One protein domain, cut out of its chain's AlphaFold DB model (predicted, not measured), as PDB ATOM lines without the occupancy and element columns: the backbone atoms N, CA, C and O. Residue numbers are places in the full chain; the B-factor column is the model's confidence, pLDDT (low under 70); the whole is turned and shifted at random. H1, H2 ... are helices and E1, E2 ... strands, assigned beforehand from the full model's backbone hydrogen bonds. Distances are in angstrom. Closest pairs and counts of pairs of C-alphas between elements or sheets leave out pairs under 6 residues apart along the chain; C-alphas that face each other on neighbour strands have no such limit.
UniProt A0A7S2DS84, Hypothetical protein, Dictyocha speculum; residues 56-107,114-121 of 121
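What this domain is: This is residues 56 to 107 and 114 to 121 of the 121 residues of the protein "Hypothetical protein" of Dictyocha speculum (UniProt A0A7S2DS84). From its first residue, the printed part makes a loose zigzag: strand E1 runs out, helix H1 folds back, and strand E2 runs out again close to H1. Residues 97 to 103 stick out at one end and residues 118 to 121 reach toward the other. The 60 printed residues hold E1, H1, E2 in that order; the class is mixed, with 28 residues in named elements, under half. It is loose, radius of gyration of the C-alphas 14.7 A, and spans 51 by 25 by 18 A.

How they stand to each other: Start at E1, residues 57 to 67, which bends by 124 degrees at residue 60. E1 is apart from H1, residues 74 to 84, where every O i to N i+4 pair is within hydrogen-bond range. Next find E2, residues 87 to 92: its closest C-alphas to H1 are Ala 89 and Thr 79, 6.0 A apart. E1 and E2 are near each other, and each pairs with no named strand; residues 87 to 88 pair antiparallel with residues 114 to 115.

Where its parts are: Find C-alpha 57 at (36.885, 4.376, 1.076); E1 spans 19.5 A. H1 spans 15.3 A, and E2 14.9 A to C-alpha 92 at (38.744, 23.520, 3.669).

The domain as a whole: C-alphas 107 and 114 are 23.0 A apart across the cut. Residues 94 to 106 and 118 to 121 have pLDDT under 70.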
ATOM      1  N   LEU A  56      35.439   2.924  -2.590       94.81
ATOM      2  CA  LEU A  56      36.894   2.922  -2.481       94.81
ATOM      3  C   LEU A  56      37.386   3.271  -1.073       94.81
ATOM      4  O   LEU A  56      38.497   2.891  -0.704       94.81
ATOM      5  N   SER A  57      36.549   3.930  -0.275       95.00
ATOM      6  CA  SER A  57      36.885   4.376   1.076       95.00
ATOM      7  C   SER A  57      36.667   3.295   2.135       95.00
ATOM      8  O   SER A  57      35.652   2.607   2.133       95.00
ATOM      9  N   GLY A  58      37.621   3.112   3.038       91.88
ATOM     10  CA  GLY A  58      37.460   2.423   4.318       91.88
ATOM     11  C   GLY A  58      37.417   3.429   5.478       91.88
ATOM     12  O   GLY A  58      37.566   4.620   5.237       91.88
ATOM     13  N   PRO A  59      37.252   2.980   6.734       90.69
ATOM     14  CA  PRO A  59      37.102   3.873   7.893       90.69
ATOM     15  C   PRO A  59      38.238   4.890   8.090       90.69
ATOM     16  O   PRO A  59      38.000   5.981   8.585       90.69
ATOM     17  N   GLU A  60      39.457   4.545   7.670       91.81
ATOM     18  CA  GLU A  60      40.649   5.400   7.792       91.81
ATOM     19  C   GLU A  60      40.932   6.225   6.525       91.81
ATOM     20  O   GLU A  60      41.937   6.931   6.441       91.81
ATOM     21  N   THR A  61      40.078   6.127   5.504       95.25
ATOM     22  CA  THR A  61      40.289   6.849   4.250       95.25
ATOM     23  C   THR A  61      40.071   8.338   4.441       95.25
ATOM     24  O   THR A  61      39.008   8.769   4.871       95.25
ATOM     25  N   THR A  62      41.033   9.141   4.001       95.69
ATOM     26  CA  THR A  62      40.841  10.582   3.813       95.69
ATOM     27  C   THR A  62      40.646  10.886   2.333       95.69
ATOM     28  O   THR A  62      41.487  10.539   1.501       95.69
ATOM     29  N   VAL A  63      39.560  11.567   1.980       97.00
ATOM     30  CA  VAL A  63      39.333  12.029   0.606       97.00
ATOM     31  C   VAL A  63      39.565  13.528   0.531       97.00
ATOM     32  O   VAL A  63      39.010  14.284   1.321       97.00
ATOM     33  N   LEU A  64      40.342  13.968  -0.453       96.44
ATOM     34  CA  LEU A  64      40.530  15.375  -0.784       96.44
ATOM     35  C   LEU A  64      39.996  15.626  -2.191       96.44
ATOM     36  O   LEU A  64      40.518  15.088  -3.171       96.44
ATOM     37  N   TYR A  65      38.959  16.452  -2.288       95.25
ATOM     38  CA  TYR A  65      38.320  16.794  -3.548       95.25
ATOM     39  C   TYR A  65      38.421  18.285  -3.856       95.25
ATOM     40  O   TYR A  65      37.919  19.112  -3.099       95.25
ATOM     41  N   ALA A  66      39.039  18.628  -4.986       91.75
ATOM     42  CA  ALA A  66      39.190  20.007  -5.445       91.75
ATOM     43  C   ALA A  66      38.373  20.270  -6.715       91.75
ATOM     44  O   ALA A  66      38.559  19.591  -7.724       91.75
ATOM     45  N   THR A  67      37.525  21.296  -6.720       90.06
ATOM     46  CA  THR A  67      36.796  21.711  -7.930       90.06
ATOM     47  C   THR A  67      36.574  23.214  -7.965       90.06
ATOM     48  O   THR A  67      36.574  23.871  -6.925       90.06
ATOM     49  N   ALA A  68      36.369  23.753  -9.163       88.62
ATOM     50  CA  ALA A  68      35.782  25.071  -9.360       88.62
ATOM     51  C   ALA A  68      34.270  24.884  -9.593       88.62
ATOM     52  O   ALA A  68      33.889  24.434 -10.681       88.62
ATOM     53  N   PRO A  69      33.397  25.174  -8.605       87.38
ATOM     54  CA  PRO A  69      31.964  24.947  -8.750       87.38
ATOM     55  C   PRO A  69      31.398  25.754  -9.922       87.38
ATOM     56  O   PRO A  69      31.528  26.976  -9.975       87.38
ATOM     57  N   ARG A  70      30.750  25.070 -10.865       87.12
ATOM     58  CA  ARG A  70      30.140  25.672 -12.063       87.12
ATOM     59  C   ARG A  70      28.651  25.909 -11.883       87.12
ATOM     60  O   ARG A  70      28.082  26.791 -12.525       87.12
ATOM     61  N   TYR A  71      28.018  25.137 -11.005       88.94
ATOM     62  CA  TYR A  71      26.610  25.298 -10.673       88.94
ATOM     63  C   TYR A  71      26.443  25.840  -9.258       88.94
ATOM     64  O   TYR A  71      27.169  25.468  -8.340       88.94
ATOM     65  N   ARG A  72      25.435  26.701  -9.075       88.94
ATOM     66  CA  ARG A  72      25.141  27.351  -7.788       88.94
ATOM     67  C   ARG A  72      24.957  26.345  -6.645       88.94
ATOM     68  O   ARG A  72      25.337  26.630  -5.517       88.94
ATOM     69  N   ASP A  73      24.349  25.206  -6.942       91.62
ATOM     70  CA  ASP A  73      24.021  24.130  -6.010       91.62
ATOM     71  C   ASP A  73      25.068  23.011  -5.971       91.62
ATOM     72  O   ASP A  73      24.984  22.171  -5.082       91.62
ATOM     73  N   GLU A  74      26.064  23.000  -6.866       90.81
ATOM     74  CA  GLU A  74      27.041  21.904  -6.985       90.81
ATOM     75  C   GLU A  74      27.688  21.567  -5.651       90.81
ATOM     76  O   GLU A  74      27.689  20.412  -5.232       90.81
ATOM     77  N   TRP A  75      28.170  22.587  -4.944       90.75
ATOM     78  CA  TRP A  75      28.842  22.378  -3.672       90.75
ATOM     79  C   TRP A  75      27.917  21.776  -2.615       90.75
ATOM     80  O   TRP A  75      28.234  20.741  -2.040       90.75
ATOM     81  N   SER A  76      26.748  22.388  -2.398       92.88
ATOM     82  CA  SER A  76      25.763  21.890  -1.432       92.88
ATOM     83  C   SER A  76      25.267  20.491  -1.789       92.88
ATOM     84  O   SER A  76      25.114  19.653  -0.909       92.88
ATOM     85  N   SER A  77      25.048  20.214  -3.076       94.12
ATOM     86  CA  SER A  77      24.557  18.921  -3.544       94.12
ATOM     87  C   SER A  77      25.594  17.818  -3.381       94.12
ATOM     88  O   SER A  77      25.217  16.701  -3.041       94.12
ATOM     89  N   LEU A  78      26.875  18.096  -3.632       94.31
ATOM     90  CA  LEU A  78      27.945  17.123  -3.414       94.31
ATOM     91  C   LEU A  78      28.141  16.854  -1.923       94.31
ATOM     92  O   LEU A  78      28.168  15.691  -1.535       94.31
ATOM     93  N   THR A  79      28.196  17.899  -1.093       94.56
ATOM     94  CA  THR A  79      28.268  17.765   0.370       94.56
ATOM     95  C   THR A  79      27.142  16.881   0.902       94.56
ATOM     96  O   THR A  79      27.425  15.864   1.525       94.56
ATOM     97  N   SER A  80      25.881  17.181   0.567       95.75
ATOM     98  CA  SER A  80      24.745  16.384   1.046       95.75
ATOM     99  C   SER A  80      24.729  14.947   0.513       95.75
ATOM    100  O   SER A  80      24.279  14.046   1.214       95.75
ATOM    101  N   GLN A  81      25.204  14.705  -0.713       96.25
ATOM    102  CA  GLN A  81      25.313  13.340  -1.245       96.25
ATOM    103  C   GLN A  81      26.399  12.531  -0.531       96.25
ATOM    104  O   GLN A  81      26.181  11.361  -0.240       96.25
ATOM    105  N   PHE A  82      27.543  13.141  -0.216       96.50
ATOM    106  CA  PHE A  82      28.582  12.483   0.574       96.50
ATOM    107  C   PHE A  82      28.121  12.196   2.005       96.50
ATOM    108  O   PHE A  82      28.329  11.092   2.496       96.50
ATOM    109  N   GLU A  83      27.430  13.138   2.645       95.44
ATOM    110  CA  GLU A  83      26.834  12.930   3.971       95.44
ATOM    111  C   GLU A  83      25.826  11.774   3.973       95.44
ATOM    112  O   GLU A  83      25.832  10.946   4.883       95.44
ATOM    113  N   ALA A  84      25.005  11.656   2.924       95.56
ATOM    114  CA  ALA A  84      24.071  10.543   2.764       95.56
ATOM    115  C   ALA A  84      24.768   9.178   2.585       95.56
ATOM    116  O   ALA A  84      24.205   8.155   2.969       95.56
ATOM    117  N   GLU A  85      25.989   9.161   2.046       95.50
ATOM    118  CA  GLU A  85      26.847   7.972   1.924       95.50
ATOM    119  C   GLU A  85      27.721   7.734   3.173       95.50
ATOM    120  O   GLU A  85      28.613   6.886   3.161       95.50
ATOM    121  N   GLY A  86      27.464   8.462   4.265       95.06
ATOM    122  CA  GLY A  86      28.146   8.267   5.542       95.06
ATOM    123  C   GLY A  86      29.530   8.904   5.599       95.06
ATOM    124  O   GLY A  86      30.445   8.315   6.165       95.06
ATOM    125  N   PHE A  87      29.708  10.076   4.993       96.44
ATOM    126  CA  PHE A  87      30.918  10.883   5.143       96.44
ATOM    127  C   PHE A  87      30.639  12.156   5.939       96.44
ATOM    128  O   PHE A  87      29.645  12.838   5.714       96.44
ATOM    129  N   ASP A  88      31.585  12.549   6.780       95.25
ATOM    130  CA  ASP A  88      31.689  13.923   7.249       95.25
ATOM    131  C   ASP A  88      32.399  14.760   6.188       95.25
ATOM    132  O   ASP A  88      33.529  14.463   5.793       95.25
ATOM    133  N   ALA A  89      31.734  15.814   5.725       94.25
ATOM    134  CA  ALA A  89      32.234  16.692   4.679       94.25
ATOM    135  C   ALA A  89      32.665  18.045   5.258       94.25
ATOM    136  O   ALA A  89      31.853  18.825   5.757       94.25
ATOM    137  N   ARG A  90      33.961  18.355   5.168       93.19
ATOM    138  CA  ARG A  90      34.551  19.597   5.673       93.19
ATOM    139  C   ARG A  90      35.085  20.450   4.533       93.19
ATOM    140  O   ARG A  90      36.035  20.079   3.849       93.19
ATOM    141  N   ASP A  91      34.504  21.633   4.362       90.19
ATOM    142  CA  ASP A  91      35.045  22.642   3.452       90.19
ATOM    143  C   ASP A  91      36.343  23.224   4.023       90.19
ATOM    144  O   ASP A  91      36.367  23.844   5.092       90.19
ATOM    145  N   LEU A  92      37.440  23.004   3.307       87.00
ATOM    146  CA  LEU A  92      38.744  23.520   3.669       87.00
ATOM    147  C   LEU A  92      38.879  24.941   3.126       87.00
ATOM    148  O   LEU A  92      39.123  25.164   1.940       87.00
ATOM    149  N   GLN A  93      38.789  25.923   4.024       72.69
ATOM    150  CA  GLN A  93      39.110  27.309   3.692       72.69
ATOM    151  C   GLN A  93      40.604  27.452   3.408       72.69
ATOM    152  O   GLN A  93      41.421  27.661   4.311       72.69
ATOM    153  N   VAL A  94      40.975  27.382   2.135       66.25
ATOM    154  CA  VAL A  94      42.352  27.628   1.725       66.25
ATOM    155  C   VAL A  94      42.571  29.135   1.656       66.25
ATOM    156  O   VAL A  94      42.194  29.803   0.698       66.25
ATOM    157  N   ARG A  95      43.186  29.706   2.696       58.78
ATOM    158  CA  ARG A  95      43.655  31.096   2.639       58.78
ATOM    159  C   ARG A  95      44.895  31.143   1.740       58.78
ATOM    160  O   ARG A  95      45.891  30.508   2.102       58.78
ATOM    161  N   PRO A  96      44.896  31.877   0.613       55.94
ATOM    162  CA  PRO A  96      46.074  31.969  -0.240       55.94
ATOM    163  C   PRO A  96      47.209  32.644   0.541       55.94
ATOM    164  O   PRO A  96      47.171  33.844   0.803       55.94
ATOM    165  N   ARG A  97      48.214  31.867   0.966       51.56
ATOM    166  CA  ARG A  97      49.365  32.390   1.727       51.56
ATOM    167  C   ARG A  97      50.455  33.003   0.846       51.56
ATOM    168  O   ARG A  97      51.267  33.756   1.371       51.56
ATOM    169  N   THR A  98      50.449  32.767  -0.469       44.38
ATOM    170  CA  THR A  98      51.488  33.299  -1.363       44.38
ATOM    171  C   THR A  98      50.954  33.509  -2.781       44.38
ATOM    172  O   THR A  98      50.598  32.553  -3.462       44.38
ATOM    173  N   LYS A  99      50.949  34.759  -3.264       51.56
ATOM    174  CA  LYS A  99      50.850  35.068  -4.699       51.56
ATOM    175  C   LYS A  99      52.245  34.928  -5.312       51.56
ATOM    176  O   LYS A  99      53.021  35.866  -5.217       51.56
ATOM    177  N   MET A 100      52.566  33.761  -5.871       41.38
ATOM    178  CA  MET A 100      53.440  33.548  -7.045       41.38
ATOM    179  C   MET A 100      53.801  32.059  -7.159       41.38
ATOM    180  O   MET A 100      54.371  31.483  -6.238       41.38
ATOM    181  N   GLY A 101      53.456  31.443  -8.295       52.78
ATOM    182  CA  GLY A 101      53.741  30.039  -8.640       52.78
ATOM    183  C   GLY A 101      52.696  29.011  -8.177       52.78
ATOM    184  O   GLY A 101      52.589  27.954  -8.788       52.78
ATOM    185  N   GLY A 102      51.903  29.340  -7.147       51.16
ATOM    186  CA  GLY A 102      50.814  28.535  -6.581       51.16
ATOM    187  C   GLY A 102      49.433  29.085  -6.939       51.16
ATOM    188  O   GLY A 102      48.970  30.056  -6.342       51.16
ATOM    189  N   ILE A 103      48.776  28.469  -7.920       54.62
ATOM    190  CA  ILE A 103      47.430  28.852  -8.352       54.62
ATOM    191  C   ILE A 103      46.412  28.085  -7.501       54.62
ATOM    192  O   ILE A 103      46.013  26.974  -7.832       54.62
ATOM    193  N   LEU A 104      45.998  28.698  -6.395       54.69
ATOM    194  CA  LEU A 104      44.630  28.568  -5.904       54.69
ATOM    195  C   LEU A 104      43.919  29.856  -6.305       54.69
ATOM    196  O   LEU A 104      44.309  30.943  -5.872       54.69
ATOM    197  N   THR A 105      42.935  29.743  -7.189       61.47
ATOM    198  CA  THR A 105      42.030  30.852  -7.490       61.47
ATOM    199  C   THR A 105      40.992  30.946  -6.374       61.47
ATOM    200  O   THR A 105      40.701  29.947  -5.718       61.47
ATOM    201  N   GLU A 106      40.430  32.137  -6.149       63.25
ATOM    202  CA  GLU A 106      39.349  32.350  -5.165       63.25
ATOM    203  C   GLU A 106      38.128  31.446  -5.433       63.25
ATOM    204  O   GLU A 106      37.332  31.190  -4.533       63.25
ATOM    205  N   ASP A 107      38.035  30.914  -6.655       76.50
ATOM    206  CA  ASP A 107      36.930  30.097  -7.144       76.50
ATOM    207  C   ASP A 107      37.143  28.582  -6.961       76.50
ATOM    208  O   ASP A 107      36.197  27.812  -7.135       76.50
ATOM    209  N   THR A 114      35.684  12.450   5.288       95.75
ATOM    210  CA  THR A 114      36.077  11.371   6.191       95.75
ATOM    211  C   THR A 114      34.885  10.438   6.377       95.75
ATOM    212  O   THR A 114      33.834  10.907   6.809       95.75
ATOM    213  N   PRO A 115      34.986   9.145   6.038       94.62
ATOM    214  CA  PRO A 115      33.934   8.175   6.318       94.62
ATOM    215  C   PRO A 115      33.607   8.125   7.810       94.62
ATOM    216  O   PRO A 115      34.499   8.213   8.654       94.62
ATOM    217  N   HIS A 116      32.335   7.935   8.144       91.06
ATOM    218  CA  HIS A 116      31.933   7.680   9.518       91.06
ATOM    219  C   HIS A 116      32.596   6.396  10.018       91.06
ATOM    220  O   HIS A 116      32.660   5.400   9.284       91.06
ATOM    221  N   PRO A 117      33.065   6.376  11.277       77.06
ATOM    222  CA  PRO A 117      33.511   5.139  11.876       77.06
ATOM    223  C   PRO A 117      32.347   4.140  11.869       77.06
ATOM    224  O   PRO A 117      31.196   4.537  12.075       77.06
ATOM    225  N   PRO A 118      32.614   2.845  11.637       68.12
ATOM    226  CA  PRO A 118      31.568   1.840  11.678       68.12
ATOM    227  C   PRO A 118      30.884   1.889  13.046       68.12
ATOM    228  O   PRO A 118      31.524   1.699  14.081       68.12
ATOM    229  N   SER A 119      29.580   2.158  13.053       62.47
ATOM    230  CA  SER A 119      28.768   2.083  14.264       62.47
ATOM    231  C   SER A 119      28.845   0.657  14.807       62.47
ATOM    232  O   SER A 119      28.302  -0.269  14.207       62.47
ATOM    233  N   HIS A 120      29.545   0.463  15.923       48.00
ATOM    234  CA  HIS A 120      29.524  -0.798  16.656       48.00
ATOM    235  C   HIS A 120      28.121  -0.985  17.258       48.00
ATOM    236  O   HIS A 120      27.830  -0.448  18.325       48.00
ATOM    237  N   THR A 121      27.244  -1.693  16.547       39.12
ATOM    238  CA  THR A 121      25.995  -2.267  17.082       39.12
ATOM    239  C   THR A 121      26.200  -3.712  17.484       39.12
ATOM    240  O   THR A 121      26.822  -4.440  16.675       39.12
TER     241      THR A 121